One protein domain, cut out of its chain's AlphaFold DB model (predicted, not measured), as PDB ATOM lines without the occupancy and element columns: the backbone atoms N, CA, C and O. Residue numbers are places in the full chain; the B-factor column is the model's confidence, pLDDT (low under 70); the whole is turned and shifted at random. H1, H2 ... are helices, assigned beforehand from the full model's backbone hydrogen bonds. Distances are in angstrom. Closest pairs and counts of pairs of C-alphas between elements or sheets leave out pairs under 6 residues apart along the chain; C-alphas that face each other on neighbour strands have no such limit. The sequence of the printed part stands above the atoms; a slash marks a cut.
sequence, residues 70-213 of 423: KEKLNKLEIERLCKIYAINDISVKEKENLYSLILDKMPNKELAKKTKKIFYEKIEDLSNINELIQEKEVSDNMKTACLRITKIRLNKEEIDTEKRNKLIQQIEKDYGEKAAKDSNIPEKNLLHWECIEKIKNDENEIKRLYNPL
ATOM      1  N   LYS A  70     272.872 368.007 403.678       92.25
ATOM      2  CA  LYS A  70     273.532 368.198 402.376       92.25
ATOM      3  C   LYS A  70     274.754 369.112 402.479       92.25
ATOM      4  O   LYS A  70     275.834 368.773 402.009       92.25
ATOM      5  N   GLU A  71     274.629 370.249 403.164       90.06
ATOM      6  CA  GLU A  71     275.754 371.172 403.369       90.06
ATOM      7  C   GLU A  71     276.911 370.545 404.153       90.06
ATOM      8  O   GLU A  71     278.078 370.839 403.884       90.06
ATOM      9  N   LYS A  72     276.604 369.698 405.141       91.50
ATOM     10  CA  LYS A  72     277.623 369.013 405.934       91.50
ATOM     11  C   LYS A  72     278.362 367.970 405.093       91.50
ATOM     12  O   LYS A  72     279.584 367.908 405.209       91.50
ATOM     13  N   LEU A  73     277.653 367.218 404.252       93.00
ATOM     14  CA  LEU A  73     278.247 366.257 403.321       93.00
ATOM     15  C   LEU A  73     279.147 366.945 402.297       93.00
ATOM     16  O   LEU A  73     280.309 366.571 402.186       93.00
ATOM     17  N   ASN A  74     278.671 368.010 401.645       91.81
ATOM     18  CA  ASN A  74     279.491 368.773 400.698       91.81
ATOM     19  C   ASN A  74     280.767 369.303 401.363       91.81
ATOM     20  O   ASN A  74     281.842 369.239 400.779       91.81
ATOM     21  N   LYS A  75     280.677 369.784 402.613       90.75
ATOM     22  CA  LYS A  75     281.862 370.212 403.367       90.75
ATOM     23  C   LYS A  75     282.850 369.060 403.586       90.75
ATOM     24  O   LYS A  75     284.049 369.277 403.441       90.75
ATOM     25  N   LEU A  76     282.367 367.885 403.997       92.06
ATOM     26  CA  LEU A  76     283.230 366.721 404.215       92.06
ATOM     27  C   LEU A  76     283.873 366.257 402.909       92.06
ATOM     28  O   LEU A  76     285.046 365.909 402.922       92.06
ATOM     29  N   GLU A  77     283.145 366.313 401.796       93.69
ATOM     30  CA  GLU A  77     283.666 365.937 400.484       93.69
ATOM     31  C   GLU A  77     284.745 366.899 399.990       93.69
ATOM     32  O   GLU A  77     285.805 366.457 399.561       93.69
ATOM     33  N   ILE A  78     284.533 368.211 400.135       93.19
ATOM     34  CA  ILE A  78     285.565 369.215 399.840       93.19
ATOM     35  C   ILE A  78     286.818 368.936 400.675       93.19
ATOM     36  O   ILE A  78     287.931 368.931 400.158       93.19
ATOM     37  N   GLU A  79     286.648 368.664 401.971       91.44
ATOM     38  CA  GLU A  79     287.767 368.331 402.849       91.44
ATOM     39  C   GLU A  79     288.486 367.044 402.414       91.44
ATOM     40  O   GLU A  79     289.717 367.026 402.386       91.44
ATOM     41  N   ARG A  80     287.730 365.999 402.052       92.88
ATOM     42  CA  ARG A  80     288.239 364.710 401.562       92.88
ATOM     43  C   ARG A  80     289.078 364.899 400.301       92.88
ATOM     44  O   ARG A  80     290.239 364.505 400.280       92.88
ATOM     45  N   LEU A  81     288.522 365.560 399.288       93.69
ATOM     46  CA  LEU A  81     289.188 365.795 398.005       93.69
ATOM     47  C   LEU A  81     290.420 366.695 398.154       93.69
ATOM     48  O   LEU A  81     291.450 366.399 397.561       93.69
ATOM     49  N   CYS A  82     290.377 367.736 398.996       92.75
ATOM     50  CA  CYS A  82     291.575 368.531 399.296       92.75
ATOM     51  C   CYS A  82     292.690 367.690 399.940       92.75
ATOM     52  O   CYS A  82     293.862 367.895 399.627       92.75
ATOM     53  N   LYS A  83     292.345 366.761 400.846       91.69
ATOM     54  CA  LYS A  83     293.318 365.858 401.482       91.69
ATOM     55  C   LYS A  83     293.918 364.886 400.464       91.69
ATOM     56  O   LYS A  83     295.135 364.758 400.423       91.69
ATOM     57  N   ILE A  84     293.097 364.271 399.610       92.50
ATOM     58  CA  ILE A  84     293.566 363.379 398.533       92.50
ATOM     59  C   ILE A  84     294.494 364.138 397.582       92.50
ATOM     60  O   ILE A  84     295.611 363.691 397.330       92.50
ATOM     61  N   TYR A  85     294.089 365.339 397.154       93.06
ATOM     62  CA  TYR A  85     294.859 366.164 396.223       93.06
ATOM     63  C   TYR A  85     296.260 366.491 396.753       93.06
ATOM     64  O   TYR A  85     297.237 366.482 396.000       93.06
ATOM     65  N   ALA A  86     296.372 366.731 398.059       90.19
ATOM     66  CA  ALA A  86     297.647 366.987 398.715       90.19
ATOM     67  C   ALA A  86     298.528 365.742 398.898       90.19
ATOM     68  O   ALA A  86     299.735 365.897 399.070       90.19
ATOM     69  N   ILE A  87     297.943 364.539 398.906       89.69
ATOM     70  CA  ILE A  87     298.657 363.283 399.167       89.69
ATOM     71  C   ILE A  87     299.105 362.625 397.855       89.69
ATOM     72  O   ILE A  87     300.306 362.486 397.659       89.69
ATOM     73  N   ASN A  88     298.177 362.285 396.951       86.00
ATOM     74  CA  ASN A  88     298.467 361.486 395.742       86.00
ATOM     75  C   ASN A  88     297.955 362.114 394.436       86.00
ATOM     76  O   ASN A  88     297.845 361.428 393.426       86.00
ATOM     77  N   ASP A  89     297.646 363.412 394.451       88.94
ATOM     78  CA  ASP A  89     296.889 364.060 393.376       88.94
ATOM     79  C   ASP A  89     295.425 363.603 393.265       88.94
ATOM     80  O   ASP A  89     294.994 362.677 393.945       88.94
ATOM     81  N   ILE A  90     294.636 364.320 392.467       91.94
ATOM     82  CA  ILE A  90     293.258 363.964 392.112       91.94
ATOM     83  C   ILE A  90     293.109 363.910 390.594       91.94
ATOM     84  O   ILE A  90     293.774 364.640 389.858       91.94
ATOM     85  N   SER A  91     292.194 363.071 390.120       91.69
ATOM     86  CA  SER A  91     291.832 363.008 388.703       91.69
ATOM     87  C   SER A  91     291.182 364.310 388.210       91.69
ATOM     88  O   SER A  91     290.677 365.119 388.994       91.69
ATOM     89  N   VAL A  92     291.118 364.494 386.885       91.31
ATOM     90  CA  VAL A  92     290.414 365.634 386.261       91.31
ATOM     91  C   VAL A  92     288.955 365.703 386.732       91.31
ATOM     92  O   VAL A  92     288.511 366.756 387.184       91.31
ATOM     93  N   LYS A  93     288.248 364.563 386.743       91.06
ATOM     94  CA  LYS A  93     286.853 364.453 387.208       91.06
ATOM     95  C   LYS A  93     286.698 364.856 388.679       91.06
ATOM     96  O   LYS A  93     285.751 365.548 389.044       91.06
ATOM     97  N   GLU A  94     287.626 364.450 389.544       92.69
ATOM     98  CA  GLU A  94     287.613 364.837 390.961       92.69
ATOM     99  C   GLU A  94     287.932 366.319 391.166       92.69
ATOM    100  O   GLU A  94     287.338 366.956 392.039       92.69
ATOM    101  N   LYS A  95     288.829 366.888 390.354       93.69
ATOM    102  CA  LYS A  95     289.142 368.323 390.370       93.69
ATOM    103  C   LYS A  95     287.944 369.162 389.931       93.69
ATOM    104  O   LYS A  95     287.628 370.152 390.592       93.69
ATOM    105  N   GLU A  96     287.251 368.743 388.875       93.62
ATOM    106  CA  GLU A  96     285.999 369.355 388.414       93.62
ATOM    107  C   GLU A  96     284.905 369.279 389.481       93.62
ATOM    108  O   GLU A  96     284.241 370.278 389.760       93.62
ATOM    109  N   ASN A  97     284.762 368.128 390.142       92.31
ATOM    110  CA  ASN A  97     283.815 367.957 391.239       92.31
ATOM    111  C   ASN A  97     284.154 368.852 392.444       92.31
ATOM    112  O   ASN A  97     283.285 369.557 392.956       92.31
ATOM    113  N   LEU A  98     285.420 368.893 392.873       94.81
ATOM    114  CA  LEU A  98     285.878 369.787 393.941       94.81
ATOM    115  C   LEU A  98     285.598 371.256 393.592       94.81
ATOM    116  O   LEU A  98     285.117 372.008 394.440       94.81
ATOM    117  N   TYR A  99     285.855 371.653 392.343       95.25
ATOM    118  CA  TYR A  99     285.539 372.989 391.848       95.25
ATOM    119  C   TYR A  99     284.036 373.277 391.918       95.25
ATOM    120  O   TYR A  99     283.648 374.291 392.494       95.25
ATOM    121  N   SER A 100     283.189 372.380 391.403       93.56
ATOM    122  CA  SER A 100     281.728 372.532 391.417       93.56
ATOM    123  C   SER A 100     281.172 372.653 392.839       93.56
ATOM    124  O   SER A 100     280.384 373.558 393.115       93.56
ATOM    125  N   LEU A 101     281.645 371.822 393.775       93.06
ATOM    126  CA  LEU A 101     281.216 371.866 395.176       93.06
ATOM    127  C   LEU A 101     281.520 373.209 395.856       93.06
ATOM    128  O   LEU A 101     280.739 373.655 396.703       93.06
ATOM    129  N   ILE A 102     282.649 373.839 395.514       93.31
ATOM    130  CA  ILE A 102     283.020 375.170 396.013       93.31
ATOM    131  C   ILE A 102     282.237 376.264 395.276       93.31
ATOM    132  O   ILE A 102     281.750 377.200 395.914       93.31
ATOM    133  N   LEU A 103     282.091 376.141 393.955       92.31
ATOM    134  CA  LEU A 103     281.396 377.099 393.097       92.31
ATOM    135  C   LEU A 103     279.940 377.301 393.528       92.31
ATOM    136  O   LEU A 103     279.500 378.441 393.655       92.31
ATOM    137  N   ASP A 104     279.241 376.215 393.866       88.50
ATOM    138  CA  ASP A 104     277.866 376.212 394.393       88.50
ATOM    139  C   ASP A 104     277.694 377.021 395.694       88.50
ATOM    140  O   ASP A 104     276.575 377.238 396.170       88.50
ATOM    141  N   LYS A 105     278.803 377.410 396.334       87.44
ATOM    142  CA  LYS A 105     278.840 378.191 397.576       87.44
ATOM    143  C   LYS A 105     279.360 379.610 397.384       87.44
ATOM    144  O   LYS A 105     279.453 380.336 398.376       87.44
ATOM    145  N   MET A 106     279.679 380.011 396.156       88.69
ATOM    146  CA  MET A 106     280.076 381.381 395.853       88.69
ATOM    147  C   MET A 106     278.834 382.268 395.716       88.69
ATOM    148  O   MET A 106     277.913 381.915 394.983       88.69
ATOM    149  N   PRO A 107     278.780 383.419 396.409       85.81
ATOM    150  CA  PRO A 107     277.569 384.236 396.471       85.81
ATOM    151  C   PRO A 107     277.323 385.039 395.186       85.81
ATOM    152  O   PRO A 107     276.208 385.489 394.947       85.81
ATOM    153  N   ASN A 108     278.347 385.227 394.347       89.31
ATOM    154  CA  ASN A 108     278.241 386.017 393.128       89.31
ATOM    155  C   ASN A 108     279.169 385.508 392.010       89.31
ATOM    156  O   ASN A 108     280.085 384.706 392.218       89.31
ATOM    157  N   LYS A 109     278.922 386.013 390.794       91.25
ATOM    158  CA  LYS A 109     279.666 385.644 389.579       91.25
ATOM    159  C   LYS A 109     281.133 386.081 389.609       91.25
ATOM    160  O   LYS A 109     281.955 385.468 388.936       91.25
ATOM    161  N   GLU A 110     281.475 387.134 390.343       92.06
ATOM    162  CA  GLU A 110     282.851 387.629 390.418       92.06
ATOM    163  C   GLU A 110     283.734 386.668 391.222       92.06
ATOM    164  O   GLU A 110     284.782 386.229 390.747       92.06
ATOM    165  N   LEU A 111     283.261 386.234 392.388       91.44
ATOM    166  CA  LEU A 111     283.946 385.246 393.221       91.44
ATOM    167  C   LEU A 111     284.003 383.869 392.557       91.44
ATOM    168  O   LEU A 111     285.008 383.165 392.674       91.44
ATOM    169  N   ALA A 112     282.981 383.512 391.777       91.75
ATOM    170  CA  ALA A 112     283.015 382.341 390.906       91.75
ATOM    171  C   ALA A 112     284.169 382.401 389.885       91.75
ATOM    172  O   ALA A 112     284.893 381.413 389.714       91.75
ATOM    173  N   LYS A 113     284.392 383.562 389.246       93.31
ATOM    174  CA  LYS A 113     285.524 383.772 388.326       93.31
ATOM    175  C   LYS A 113     286.862 383.648 389.055       93.31
ATOM    176  O   LYS A 113     287.711 382.893 388.594       93.31
ATOM    177  N   LYS A 114     287.035 384.306 390.206       92.69
ATOM    178  CA  LYS A 114     288.274 384.215 391.013       92.69
ATOM    179  C   LYS A 114     288.573 382.774 391.432       92.69
ATOM    180  O   LYS A 114     289.701 382.306 391.304       92.69
ATOM    181  N   THR A 115     287.542 382.030 391.835       93.69
ATOM    182  CA  THR A 115     287.660 380.602 392.165       93.69
ATOM    183  C   THR A 115     288.125 379.786 390.959       93.69
ATOM    184  O   THR A 115     288.994 378.930 391.102       93.69
ATOM    185  N   LYS A 116     287.617 380.067 389.750       94.75
ATOM    186  CA  LYS A 116     288.083 379.396 388.526       94.75
ATOM    187  C   LYS A 116     289.583 379.611 388.303       94.75
ATOM    188  O   LYS A 116     290.291 378.640 388.040       94.75
ATOM    189  N   LYS A 117     290.072 380.844 388.486       94.06
ATOM    190  CA  LYS A 117     291.506 381.159 388.377       94.06
ATOM    191  C   LYS A 117     292.339 380.339 389.363       94.06
ATOM    192  O   LYS A 117     293.300 379.686 388.964       94.06
ATOM    193  N   ILE A 118     291.901 380.276 390.626       93.75
ATOM    194  CA  ILE A 118     292.543 379.489 391.697       93.75
ATOM    195  C   ILE A 118     292.639 377.996 391.358       93.75
ATOM    196  O   ILE A 118     293.569 377.334 391.813       93.75
ATOM    197  N   PHE A 119     291.726 377.449 390.555       93.88
ATOM    198  CA  PHE A 119     291.726 376.029 390.194       93.88
ATOM    199  C   PHE A 119     292.481 375.699 388.905       93.88
ATOM    200  O   PHE A 119     293.113 374.640 388.835       93.88
ATOM    201  N   TYR A 120     292.395 376.559 387.889       91.94
ATOM    202  CA  TYR A 120     292.789 376.195 386.525       91.94
ATOM    203  C   TYR A 120     293.835 377.110 385.892       91.94
ATOM    204  O   TYR A 120     294.564 376.655 385.019       91.94
ATOM    205  N   GLU A 121     293.943 378.370 386.312       92.69
ATOM    206  CA  GLU A 121     294.895 379.323 385.724       92.69
ATOM    207  C   GLU A 121     296.207 379.339 386.508       92.69
ATOM    208  O   GLU A 121     296.215 379.016 387.697       92.69
ATOM    209  N   LYS A 122     297.320 379.692 385.856       89.75
ATOM    210  CA  LYS A 122     298.646 379.773 386.487       89.75
ATOM    211  C   LYS A 122     298.626 380.740 387.676       89.75
ATOM    212  O   LYS A 122     298.069 381.834 387.577       89.75
ATOM    213  N   ILE A 123     299.243 380.355 388.793       90.38
ATOM    214  CA  ILE A 123     299.276 381.195 389.997       90.38
ATOM    215  C   ILE A 123     300.485 382.134 389.927       90.38
ATOM    216  O   ILE A 123     301.612 381.756 390.247       90.38
ATOM    217  N   GLU A 124     300.259 383.375 389.493       87.94
ATOM    218  CA  GLU A 124     301.321 384.386 389.402       87.94
ATOM    219  C   GLU A 124     301.561 385.139 390.714       87.94
ATOM    220  O   GLU A 124     302.709 385.476 391.016       87.94
ATOM    221  N   ASP A 125     300.499 385.367 391.488       91.12
ATOM    222  CA  ASP A 125     300.493 386.034 392.788       91.12
ATOM    223  C   ASP A 125     299.324 385.532 393.666       91.12
ATOM    224  O   ASP A 125     298.613 384.585 393.314       91.12
ATOM    225  N   LEU A 126     299.138 386.147 394.841       93.31
ATOM    226  CA  LEU A 126     298.095 385.786 395.808       93.31
ATOM    227  C   LEU A 126     296.867 386.719 395.782       93.31
ATOM    228  O   LEU A 126     296.023 386.614 396.668       93.31
ATOM    229  N   SER A 127     296.724 387.611 394.798       93.19
ATOM    230  CA  SER A 127     295.622 388.595 394.737       93.19
ATOM    231  C   SER A 127     294.245 387.927 394.827       93.19
ATOM    232  O   SER A 127     293.479 388.195 395.753       93.19
ATOM    233  N   ASN A 128     293.979 386.957 393.946       92.88
ATOM    234  CA  ASN A 128     292.698 386.249 393.882       92.88
ATOM    235  C   ASN A 128     292.334 385.551 395.203       92.88
ATOM    236  O   ASN A 128     291.162 385.525 395.582       92.88
ATOM    237  N   ILE A 129     293.317 384.959 395.898       93.19
ATOM    238  CA  ILE A 129     293.060 384.267 397.168       93.19
ATOM    239  C   ILE A 129     292.905 385.258 398.325       93.19
ATOM    240  O   ILE A 129     292.025 385.069 399.163       93.19
ATOM    241  N   ASN A 130     293.691 386.335 398.344       92.62
ATOM    242  CA  ASN A 130     293.620 387.369 399.374       92.62
ATOM    243  C   ASN A 130     292.264 388.077 399.351       92.62
ATOM    244  O   ASN A 130     291.641 388.232 400.401       92.62
ATOM    245  N   GLU A 131     291.770 388.427 398.164       90.81
ATOM    246  CA  GLU A 131     290.430 388.992 397.989       90.81
ATOM    247  C   GLU A 131     289.357 388.010 398.475       90.81
ATOM    248  O   GLU A 131     288.532 388.358 399.317       90.81
ATOM    249  N   LEU A 132     289.417 386.742 398.047       91.06
ATOM    250  CA  LEU A 132     288.444 385.719 398.449       91.06
ATOM    251  C   LEU A 132     288.409 385.498 399.973       91.06
ATOM    252  O   LEU A 132     287.339 385.272 400.547       91.06
ATOM    253  N   ILE A 133     289.555 385.562 400.657       89.62
ATOM    254  CA  ILE A 133     289.632 385.394 402.117       89.62
ATOM    255  C   ILE A 133     288.985 386.571 402.862       89.62
ATOM    256  O   ILE A 133     288.421 386.372 403.946       89.62
ATOM    257  N   GLN A 134     289.009 387.775 402.293       88.62
ATOM    258  CA  GLN A 134     288.410 388.965 402.903       88.62
ATOM    259  C   GLN A 134     286.875 388.985 402.802       88.62
ATOM    260  O   GLN A 134     286.211 389.626 403.621       88.62
ATOM    261  N   GLU A 135     286.286 388.206 401.893       89.56
ATOM    262  CA  GLU A 135     284.839 388.193 401.666       89.56
ATOM    263  C   GLU A 135     284.034 387.638 402.842       89.56
ATOM    264  O   GLU A 135     284.122 386.460 403.194       89.56
ATOM    265  N   LYS A 136     283.179 388.459 403.455       84.06
ATOM    266  CA  LYS A 136     282.376 388.041 404.622       84.06
ATOM    267  C   LYS A 136     281.309 387.001 404.281       84.06
ATOM    268  O   LYS A 136     280.938 386.206 405.149       84.06
ATOM    269  N   GLU A 137     280.820 387.008 403.047       84.75
ATOM    270  CA  GLU A 137     279.756 386.118 402.574       84.75
ATOM    271  C   GLU A 137     280.258 384.696 402.295       84.75
ATOM    272  O   GLU A 137     279.504 383.730 402.429       84.75
ATOM    273  N   VAL A 138     281.551 384.543 401.993       86.94
ATOM    274  CA  VAL A 138     282.182 383.242 401.757       86.94
ATOM    275  C   VAL A 138     282.459 382.561 403.093       86.94
ATOM    276  O   VAL A 138     283.117 383.116 403.970       86.94
ATOM    277  N   SER A 139     281.980 381.329 403.271       85.75
ATOM    278  CA  SER A 139     282.212 380.612 404.531       85.75
ATOM    279  C   SER A 139     283.687 380.260 404.738       85.75
ATOM    280  O   SER A 139     284.373 379.894 403.782       85.75
ATOM    281  N   ASP A 140     284.136 380.244 405.995       84.12
ATOM    282  CA  ASP A 140     285.527 379.922 406.361       84.12
ATOM    283  C   ASP A 140     286.013 378.599 405.758       84.12
ATOM    284  O   ASP A 140     287.157 378.480 405.348       84.12
ATOM    285  N   ASN A 141     285.126 377.607 405.617       84.94
ATOM    286  CA  ASN A 141     285.504 376.321 405.028       84.94
ATOM    287  C   ASN A 141     285.844 376.434 403.538       84.94
ATOM    288  O   ASN A 141     286.712 375.703 403.075       84.94
ATOM    289  N   MET A 142     285.155 377.310 402.797       89.50
ATOM    290  CA  MET A 142     285.453 377.537 401.378       89.50
ATOM    291  C   MET A 142     286.743 378.342 401.237       89.50
ATOM    292  O   MET A 142     287.587 377.978 400.429       89.50
ATOM    293  N   LYS A 143     286.937 379.365 402.083       90.00
ATOM    294  CA  LYS A 143     288.190 380.137 402.152       90.00
ATOM    295  C   LYS A 143     289.381 379.229 402.410       90.00
ATOM    296  O   LYS A 143     290.340 379.238 401.646       90.00
ATOM    297  N   THR A 144     289.269 378.398 403.446       89.81
ATOM    298  CA  THR A 144     290.243 377.359 403.754       89.81
ATOM    299  C   THR A 144     290.458 376.480 402.530       89.81
ATOM    300  O   THR A 144     291.581 376.429 402.058       89.81
ATOM    301  N   ALA A 145     289.427 375.850 401.960       91.62
ATOM    302  CA  ALA A 145     289.588 374.960 400.807       91.62
ATOM    303  C   ALA A 145     290.326 375.621 399.628       91.62
ATOM    304  O   ALA A 145     291.309 375.055 399.153       91.62
ATOM    305  N   CYS A 146     289.931 376.830 399.214       94.19
ATOM    306  CA  CYS A 146     290.617 377.578 398.157       94.19
ATOM    307  C   CYS A 146     292.088 377.832 398.503       94.19
ATOM    308  O   CYS A 146     292.957 377.569 397.680       94.19
ATOM    309  N   LEU A 147     292.386 378.259 399.732       92.62
ATOM    310  CA  LEU A 147     293.760 378.477 400.187       92.62
ATOM    311  C   LEU A 147     294.583 377.176 400.172       92.62
ATOM    312  O   LEU A 147     295.753 377.180 399.786       92.62
ATOM    313  N   ARG A 148     293.965 376.048 400.547       90.44
ATOM    314  CA  ARG A 148     294.590 374.718 400.476       90.44
ATOM    315  C   ARG A 148     294.938 374.347 399.044       90.44
ATOM    316  O   ARG A 148     296.058 373.925 398.786       90.44
ATOM    317  N   ILE A 149     293.992 374.530 398.129       93.62
ATOM    318  CA  ILE A 149     294.170 374.259 396.702       93.62
ATOM    319  C   ILE A 149     295.288 375.132 396.131       93.62
ATOM    320  O   ILE A 149     296.173 374.593 395.475       93.62
ATOM    321  N   THR A 150     295.317 376.431 396.449       94.31
ATOM    322  CA  THR A 150     296.412 377.335 396.058       94.31
ATOM    323  C   THR A 150     297.764 376.787 396.514       94.31
ATOM    324  O   THR A 150     298.675 376.654 395.702       94.31
ATOM    325  N   LYS A 151     297.895 376.397 397.791       91.56
ATOM    326  CA  LYS A 151     299.144 375.833 398.328       91.56
ATOM    327  C   LYS A 151     299.537 374.519 397.636       91.56
ATOM    328  O   LYS A 151     300.708 374.328 397.323       91.56
ATOM    329  N   ILE A 152     298.582 373.618 397.389       91.19
ATOM    330  CA  ILE A 152     298.826 372.341 396.693       91.19
ATOM    331  C   ILE A 152     299.315 372.594 395.266       91.19
ATOM    332  O   ILE A 152     300.305 372.002 394.852       91.19
ATOM    333  N   ARG A 153     298.653 373.493 394.531       92.38
ATOM    334  CA  ARG A 153     299.021 373.843 393.156       92.38
ATOM    335  C   ARG A 153     300.402 374.478 393.074       92.38
ATOM    336  O   ARG A 153     301.200 374.037 392.261       92.38
ATOM    337  N   LEU A 154     300.730 375.418 393.962       91.94
ATOM    338  CA  LEU A 154     302.071 376.017 394.020       91.94
ATOM    339  C   LEU A 154     303.180 374.974 394.221       91.94
ATOM    340  O   LEU A 154     304.262 375.126 393.668       91.94
ATOM    341  N   ASN A 155     302.920 373.906 394.981       86.62
ATOM    342  CA  ASN A 155     303.883 372.816 395.169       86.62
ATOM    343  C   ASN A 155     304.060 371.922 393.932       86.62
ATOM    344  O   ASN A 155     305.061 371.215 393.852       86.62
ATOM    345  N   LYS A 156     303.096 371.926 393.006       83.69
ATOM    346  CA  LYS A 156     303.036 371.007 391.861       83.69
ATOM    347  C   LYS A 156     303.277 371.676 390.511       83.69
ATOM    348  O   LYS A 156     303.658 370.998 389.568       83.69
ATOM    349  N   GLU A 157     303.014 372.973 390.397       83.88
ATOM    350  CA  GLU A 157     303.219 373.721 389.160       83.88
ATOM    351  C   GLU A 157     304.703 373.951 388.878       83.88
ATOM    352  O   GLU A 157     305.503 374.196 389.785       83.88
ATOM    353  N   GLU A 158     305.048 373.939 387.591       79.25
ATOM    354  CA  GLU A 158     306.347 374.381 387.094       79.25
ATOM    355  C   GLU A 158     306.439 375.911 387.195       79.25
ATOM    356  O   GLU A 158     306.138 376.672 386.271       79.25
ATOM    357  N   ILE A 159     306.799 376.367 388.390       81.88
ATOM    358  CA  ILE A 159     307.073 377.761 388.727       81.88
ATOM    359  C   ILE A 159     308.530 377.841 389.177       81.88
ATOM    360  O   ILE A 159     309.056 376.902 389.776       81.88
ATOM    361  N   ASP A 160     309.164 378.984 388.918       87.94
ATOM    362  CA  ASP A 160     310.458 379.320 389.501       87.94
ATOM    363  C   ASP A 160     310.495 379.007 391.013       87.94
ATOM    364  O   ASP A 160     309.578 379.352 391.769       87.94
ATOM    365  N   THR A 161     311.557 378.322 391.451       87.25
ATOM    366  CA  THR A 161     311.646 377.769 392.810       87.25
ATOM    367  C   THR A 161     311.669 378.867 393.868       87.25
ATOM    368  O   THR A 161     311.042 378.711 394.922       87.25
ATOM    369  N   GLU A 162     312.344 379.985 393.597       89.81
ATOM    370  CA  GLU A 162     312.410 381.118 394.518       89.81
ATOM    371  C   GLU A 162     311.033 381.777 394.652       89.81
ATOM    372  O   GLU A 162     310.524 381.949 395.768       89.81
ATOM    373  N   LYS A 163     310.370 382.046 393.521       90.06
ATOM    374  CA  LYS A 163     309.007 382.587 393.489       90.06
ATOM    375  C   LYS A 163     308.019 381.679 394.223       90.06
ATOM    376  O   LYS A 163     307.239 382.166 395.044       90.06
ATOM    377  N   ARG A 164     308.066 380.365 393.985       91.12
ATOM    378  CA  ARG A 164     307.231 379.370 394.680       91.12
ATOM    379  C   ARG A 164     307.426 379.435 396.194       91.12
ATOM    380  O   ARG A 164     306.448 379.549 396.934       91.12
ATOM    381  N   ASN A 165     308.675 379.388 396.652       90.75
ATOM    382  CA  ASN A 165     308.997 379.402 398.078       90.75
ATOM    383  C   ASN A 165     308.511 380.694 398.745       90.75
ATOM    384  O   ASN A 165     307.919 380.639 399.824       90.75
ATOM    385  N   LYS A 166     308.672 381.839 398.073       93.50
ATOM    386  CA  LYS A 166     308.172 383.135 398.545       93.50
ATOM    387  C   LYS A 166     306.651 383.141 398.714       93.50
ATOM    388  O   LYS A 166     306.155 383.563 399.758       93.50
ATOM    389  N   LEU A 167     305.903 382.644 397.726       93.62
ATOM    390  CA  LEU A 167     304.436 382.593 397.785       93.62
ATOM    391  C   LEU A 167     303.933 381.653 398.894       93.62
ATOM    392  O   LEU A 167     303.013 382.006 399.631       93.62
ATOM    393  N   ILE A 168     304.558 380.485 399.066       90.81
ATOM    394  CA  ILE A 168     304.198 379.534 400.130       90.81
ATOM    395  C   ILE A 168     304.493 380.116 401.517       90.81
ATOM    396  O   ILE A 168     303.658 380.010 402.418       90.81
ATOM    397  N   GLN A 169     305.652 380.752 401.696       91.00
ATOM    398  CA  GLN A 169     306.001 381.413 402.955       91.00
ATOM    399  C   GLN A 169     305.022 382.540 403.293       91.00
ATOM    400  O   GLN A 169     304.641 382.679 404.455       91.00
ATOM    401  N   GLN A 170     304.579 383.307 402.293       92.75
ATOM    402  CA  GLN A 170     303.574 384.349 402.481       92.75
ATOM    403  C   GLN A 170     302.235 383.755 402.943       92.75
ATOM    404  O   GLN A 170     301.665 384.224 403.926       92.75
ATOM    405  N   ILE A 171     301.779 382.667 402.314       91.50
ATOM    406  CA  ILE A 171     300.567 381.944 402.727       91.50
ATOM    407  C   ILE A 171     300.656 381.480 404.196       91.50
ATOM    408  O   ILE A 171     299.707 381.668 404.957       91.50
ATOM    409  N   GLU A 172     301.776 380.884 404.615       88.94
ATOM    410  CA  GLU A 172     301.964 380.432 406.005       88.94
ATOM    411  C   GLU A 172     302.014 381.595 407.004       88.94
ATOM    412  O   GLU A 172     301.452 381.507 408.101       88.94
ATOM    413  N   LYS A 173     302.668 382.698 406.623       90.31
ATOM    414  CA  LYS A 173     302.771 383.911 407.440       90.31
ATOM    415  C   LYS A 173     301.414 384.576 407.653       90.31
ATOM    416  O   LYS A 173     301.141 385.019 408.764       90.31
ATOM    417  N   ASP A 174     300.581 384.628 406.620       90.19
ATOM    418  CA  ASP A 174     299.321 385.372 406.664       90.19
ATOM    419  C   ASP A 174     298.155 384.524 407.188       90.19
ATOM    420  O   ASP A 174     297.257 385.044 407.856       90.19
ATOM    421  N   TYR A 175     298.171 383.213 406.916       89.75
ATOM    422  CA  TYR A 175     297.005 382.337 407.100       89.75
ATOM    423  C   TYR A 175     297.316 380.967 407.729       89.75
ATOM    424  O   TYR A 175     296.417 380.128 407.862       89.75
ATOM    425  N   GLY A 176     298.579 380.702 408.068       87.12
ATOM    426  CA  GLY A 176     299.046 379.412 408.574       87.12
ATOM    427  C   GLY A 176     299.249 379.342 410.084       87.12
ATOM    428  O   GLY A 176     298.713 380.134 410.866       87.12
ATOM    429  N   GLU A 177     300.049 378.367 410.515       85.69
ATOM    430  CA  GLU A 177     300.384 378.187 411.933       85.69
ATOM    431  C   GLU A 177     301.170 379.384 412.478       85.69
ATOM    432  O   GLU A 177     300.947 379.811 413.612       85.69
ATOM    433  N   LYS A 178     302.044 379.965 411.647       84.56
ATOM    434  CA  LYS A 178     302.809 381.165 411.990       84.56
ATOM    435  C   LYS A 178     301.885 382.350 412.274       84.56
ATOM    436  O   LYS A 178     302.004 382.960 413.329       84.56
ATOM    437  N   ALA A 179     300.892 382.593 411.415       85.56
ATOM    438  CA  ALA A 179     299.891 383.643 411.619       85.56
ATOM    439  C   ALA A 179     299.153 383.508 412.963       85.56
ATOM    440  O   ALA A 179     298.919 384.498 413.664       85.56
ATOM    441  N   ALA A 180     298.780 382.279 413.333       85.75
ATOM    442  CA  ALA A 180     298.106 381.994 414.597       85.75
ATOM    443  C   ALA A 180     299.015 382.197 415.815       85.75
ATOM    444  O   ALA A 180     298.567 382.782 416.801       85.75
ATOM    445  N   LYS A 181     300.279 381.759 415.736       86.69
ATOM    446  CA  LYS A 181     301.289 381.960 416.788       86.69
ATOM    447  C   LYS A 181     301.596 383.440 417.001       86.69
ATOM    448  O   LYS A 181     301.444 383.925 418.118       86.69
ATOM    449  N   ASP A 182     301.933 384.160 415.933       88.06
ATOM    450  CA  ASP A 182     302.357 385.566 415.993       88.06
ATOM    451  C   ASP A 182     301.243 386.478 416.532       88.06
ATOM    452  O   ASP A 182     301.504 387.486 417.180       88.06
ATOM    453  N   SER A 183     299.980 386.114 416.289       82.81
ATOM    454  CA  SER A 183     298.821 386.879 416.760       82.81
ATOM    455  C   SER A 183     298.172 386.349 418.037       82.81
ATOM    456  O   SER A 183     297.222 386.967 418.516       82.81
ATOM    457  N   ASN A 184     298.643 385.218 418.572       83.75
ATOM    458  CA  ASN A 184     298.014 384.480 419.672       83.75
ATOM    459  C   ASN A 184     296.505 384.209 419.450       83.75
ATOM    460  O   ASN A 184     295.700 384.252 420.381       83.75
ATOM    461  N   ILE A 185     296.105 383.963 418.196       79.25
ATOM    462  CA  ILE A 185     294.721 383.666 417.796       79.25
ATOM    463  C   ILE A 185     294.719 382.349 417.006       79.25
ATOM    464  O   ILE A 185     294.986 382.360 415.800       79.25
ATOM    465  N   PRO A 186     294.398 381.205 417.645       77.94
ATOM    466  CA  PRO A 186     294.395 379.890 416.996       77.94
ATOM    467  C   PRO A 186     293.555 379.825 415.714       77.94
ATOM    468  O   PRO A 186     293.919 379.149 414.754       77.94
ATOM    469  N   GLU A 187     292.442 380.557 415.673       75.62
ATOM    470  CA  GLU A 187     291.510 380.597 414.546       75.62
ATOM    471  C   GLU A 187     292.089 381.251 413.285       75.62
ATOM    472  O   GLU A 187     291.527 381.058 412.206       75.62
ATOM    473  N   LYS A 188     293.210 381.982 413.381       79.44
ATOM    474  CA  LYS A 188     293.900 382.510 412.193       79.44
ATOM    475  C   LYS A 188     294.620 381.438 411.385       79.44
ATOM    476  O   LYS A 188     294.966 381.698 410.238       79.44
ATOM    477  N   ASN A 189     294.812 380.239 411.940       84.81
ATOM    478  CA  ASN A 189     295.345 379.118 411.181       84.81
ATOM    479  C   ASN A 189     294.257 378.538 410.261       84.81
ATOM    480  O   ASN A 189     293.658 377.493 410.537       84.81
ATOM    481  N   LEU A 190     293.997 379.220 409.145       83.56
ATOM    482  CA  LEU A 190     293.085 378.759 408.097       83.56
ATOM    483  C   LEU A 190     293.647 377.539 407.359       83.56
ATOM    484  O   LEU A 190     292.880 376.768 406.776       83.56
ATOM    485  N   LEU A 191     294.966 377.337 407.426       81.75
ATOM    486  CA  LEU A 191     295.662 376.130 406.997       81.75
ATOM    487  C   LEU A 191     295.724 375.042 408.076       81.75
ATOM    488  O   LEU A 191     296.498 374.095 407.937       81.75
ATOM    489  N   HIS A 192     294.885 375.083 409.112       74.50
ATOM    490  CA  HIS A 192     294.786 373.955 410.031       74.50
ATOM    491  C   HIS A 192     294.123 372.772 409.323       74.50
ATOM    492  O   HIS A 192     292.947 372.830 408.952       74.50
ATOM    493  N   TRP A 193     294.889 371.725 409.036       69.38
ATOM    494  CA  TRP A 193     294.403 370.479 408.453       69.38
ATOM    495  C   TRP A 193     294.668 369.421 409.521       69.38
ATOM    496  O   TRP A 193     295.696 369.486 410.197       69.38
ATOM    497  N   GLU A 194     293.766 368.454 409.701       61.19
ATOM    498  CA  GLU A 194     294.161 367.218 410.388       61.19
ATOM    499  C   GLU A 194     295.449 366.749 409.710       61.19
ATOM    500  O   GLU A 194     295.464 366.632 408.485       61.19
ATOM    501  N   CYS A 195     296.540 366.684 410.483       64.50
ATOM    502  CA  CYS A 195     297.898 366.774 409.954       64.50
ATOM    503  C   CYS A 195     298.073 365.797 408.786       64.50
ATOM    504  O   CYS A 195     298.055 364.587 408.998       64.50
ATOM    505  N   ILE A 196     298.199 366.325 407.561       79.50
ATOM    506  CA  ILE A 196     298.363 365.522 406.340       79.50
ATOM    507  C   ILE A 196     299.521 364.546 406.510       79.50
ATOM    508  O   ILE A 196     299.401 363.399 406.109       79.50
ATOM    509  N   GLU A 197     300.591 364.967 407.182       77.81
ATOM    510  CA  GLU A 197     301.734 364.107 407.491       77.81
ATOM    511  C   GLU A 197     301.375 362.951 408.434       77.81
ATOM    512  O   GLU A 197     301.892 361.853 408.278       77.81
ATOM    513  N   LYS A 198     300.438 363.136 409.375       78.62
ATOM    514  CA  LYS A 198     299.912 362.015 410.173       78.62
ATOM    515  C   LYS A 198     299.069 361.073 409.318       78.62
ATOM    516  O   LYS A 198     299.210 359.869 409.451       78.62
ATOM    517  N   ILE A 199     298.226 361.619 408.437       84.75
ATOM    518  CA  ILE A 199     297.365 360.820 407.552       84.75
ATOM    519  C   ILE A 199     298.217 360.001 406.577       84.75
ATOM    520  O   ILE A 199     297.974 358.813 406.432       84.75
ATOM    521  N   LYS A 200     299.240 360.598 405.952       83.31
ATOM    522  CA  LYS A 200     300.167 359.912 405.034       83.31
ATOM    523  C   LYS A 200     300.825 358.680 405.654       83.31
ATOM    524  O   LYS A 200     301.097 357.725 404.941       83.31
ATOM    525  N   ASN A 201     301.056 358.721 406.964       85.81
ATOM    526  CA  ASN A 201     301.724 357.663 407.714       85.81
ATOM    527  C   ASN A 201     300.747 356.709 408.433       85.81
ATOM    528  O   ASN A 201     301.195 355.840 409.175       85.81
ATOM    529  N   ASP A 202     299.430 356.857 408.242       88.62
ATOM    530  CA  ASP A 202     298.401 355.986 408.824       88.62
ATOM    531  C   ASP A 202     297.581 355.320 407.709       88.62
ATOM    532  O   ASP A 202     296.683 355.919 407.110       88.62
ATOM    533  N   GLU A 203     297.873 354.045 407.441       89.38
ATOM    534  CA  GLU A 203     297.190 353.272 406.400       89.38
ATOM    535  C   GLU A 203     295.671 353.197 406.593       89.38
ATOM    536  O   GLU A 203     294.930 353.142 405.607       89.38
ATOM    537  N   ASN A 204     295.180 353.190 407.836       89.25
ATOM    538  CA  ASN A 204     293.745 353.115 408.101       89.25
ATOM    539  C   ASN A 204     293.062 354.435 407.745       89.25
ATOM    540  O   ASN A 204     291.988 354.429 407.139       89.25
ATOM    541  N   GLU A 205     293.691 355.567 408.063       88.25
ATOM    542  CA  GLU A 205     293.185 356.885 407.669       88.25
ATOM    543  C   GLU A 205     293.256 357.100 406.153       88.25
ATOM    544  O   GLU A 205     292.315 357.655 405.579       88.25
ATOM    545  N   ILE A 206     294.295 356.596 405.478       89.94
ATOM    546  CA  ILE A 206     294.363 356.580 404.009       89.94
ATOM    547  C   ILE A 206     293.217 355.750 403.424       89.94
ATOM    548  O   ILE A 206     292.443 356.266 402.618       89.94
ATOM    549  N   LYS A 207     293.036 354.498 403.865       91.69
ATOM    550  CA  LYS A 207     291.926 353.636 403.407       91.69
ATOM    551  C   LYS A 207     290.568 354.303 403.632       91.69
ATOM    552  O   LYS A 207     289.713 354.277 402.749       91.69
ATOM    553  N   ARG A 208     290.382 354.960 404.781       90.56
ATOM    554  CA  ARG A 208     289.168 355.722 405.097       90.56
ATOM    555  C   ARG A 208     288.958 356.889 404.133       90.56
ATOM    556  O   ARG A 208     287.835 357.104 403.692       90.56
ATOM    557  N   LEU A 209     290.008 357.632 403.787       90.69
ATOM    558  CA  LEU A 209     289.952 358.778 402.874       90.69
ATOM    559  C   LEU A 209     289.520 358.381 401.448       90.69
ATOM    560  O   LEU A 209     288.733 359.098 400.818       90.69
ATOM    561  N   TYR A 210     289.985 357.223 400.970       91.12
ATOM    562  CA  TYR A 210     289.608 356.640 399.674       91.12
ATOM    563  C   TYR A 210     288.311 355.821 399.709       91.12
ATOM    564  O   TYR A 210     287.882 355.316 398.674       91.12
ATOM    565  N   ASN A 211     287.641 355.737 400.862       91.75
ATOM    566  CA  ASN A 211     286.300 355.182 400.991       91.75
ATOM    567  C   ASN A 211     285.295 356.311 401.296       91.75
ATOM    568  O   ASN A 211     285.030 356.607 402.469       91.75
ATOM    569  N   PRO A 212     284.693 356.949 400.268       89.62
ATOM    570  CA  PRO A 212     283.735 358.032 400.472       89.62
ATOM    571  C   PRO A 212     282.557 357.623 401.358       89.62
ATOM    572  O   PRO A 212     282.065 358.442 402.133       89.62
ATOM    573  N   LEU A 213     282.121 356.359 401.279       87.00
ATOM    574  CA  LEU A 213     280.977 355.885 402.052       87.00
ATOM    575  C   LEU A 213     281.255 355.868 403.555       87.00
ATOM    576  O   LEU A 213     280.325 356.033 404.338       87.00
TER     577      LEU A 213
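AT A GLANCE: This is residues 70 to 213 of the 423 residues of an uncharacterized protein of Clostridiaceae bacterium (UniProt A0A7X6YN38). A compact bundle of helices is built round H5, which runs through the middle side by side with the longest helix, H1; H2 and H3 complete the bundle, with H2 and H5 only loosely together. H6 folds back along H5, H4 also packs on H5, the short helices H8 and H9 pack on H1, and H7 makes a corner with H6. The printed part has 144 residues with nine named helices, H1 to H9 in order along the chain, and no named strand; the class is all helix. It is compact, with a radius of gyration of the C-alphas of 14.9 A, and rounded, spanning 36 by 34 by 34 A.

IN THESE COORDINATES: H1, residues 70 to 88, is 26.7 A long and begins at C-alpha 70 (273.532, 368.198, 402.376). H2 is residues 92 to 103, 16.1 A, and H3 residues 109 to 120, 16.5 A. H4 is residues 127 to 134. H5, residues 140 to 156, is 24.4 A long and begins at C-alpha 140 (285.527, 379.922, 406.361). H6, residues 161 to 175, is 21.0 A long. H7 is residues 177 to 183, H8 residues 196 to 200, and H9 residues 203 to 209, ending at C-alpha 209 (289.952, 358.778, 402.874).

HOW THE PARTS SIT: H1 and H5 are the hubs, touching four helices each. They touch each other at a shallow tilt of 17 degrees, the same way; their closest C-alphas, of Ala 86 and Ile 152, are 5.8 A apart. With residues 74 to 82 alone, H1 touches H2 in a helical hairpin, closest at the C-alphas of Ile 78 and Leu 98, 5.9 A. H8 touches H1, closest at the C-alphas of Ile 87 and Lys 200, 6.9 A. H9 and H1 only just touch, with 3 pairs of C-alphas within 8 A, the closest those of Arg 80 and Leu 209, 6.3 A. H3 touches H5 at the C-alphas of Ile 118 and Thr 150, 6.2 A. H4 and H5 form a helical hairpin, closest at the C-alphas of Ile 133 and Lys 143, 5.5 A. H5 and H6 form another, at a shallow tilt of 17 degrees, closest at the C-alphas of Leu 154 and Arg 164, 6.2 A. H6 and H7 only just touch, with 3 pairs within 8 A, and only at the corner. In each of the nine helices every O i to N i+4 pair is within hydrogen-bond range.

THE WHOLE: The two C-alphas farthest apart, of Lys 70 and Glu 162, are 41.7 A apart. The printed part has no cut. The link from H7 to H8, residues 184 to 195, is long. The mean pLDDT of the printed part is 88.8; residues 193 to 195 are under 70.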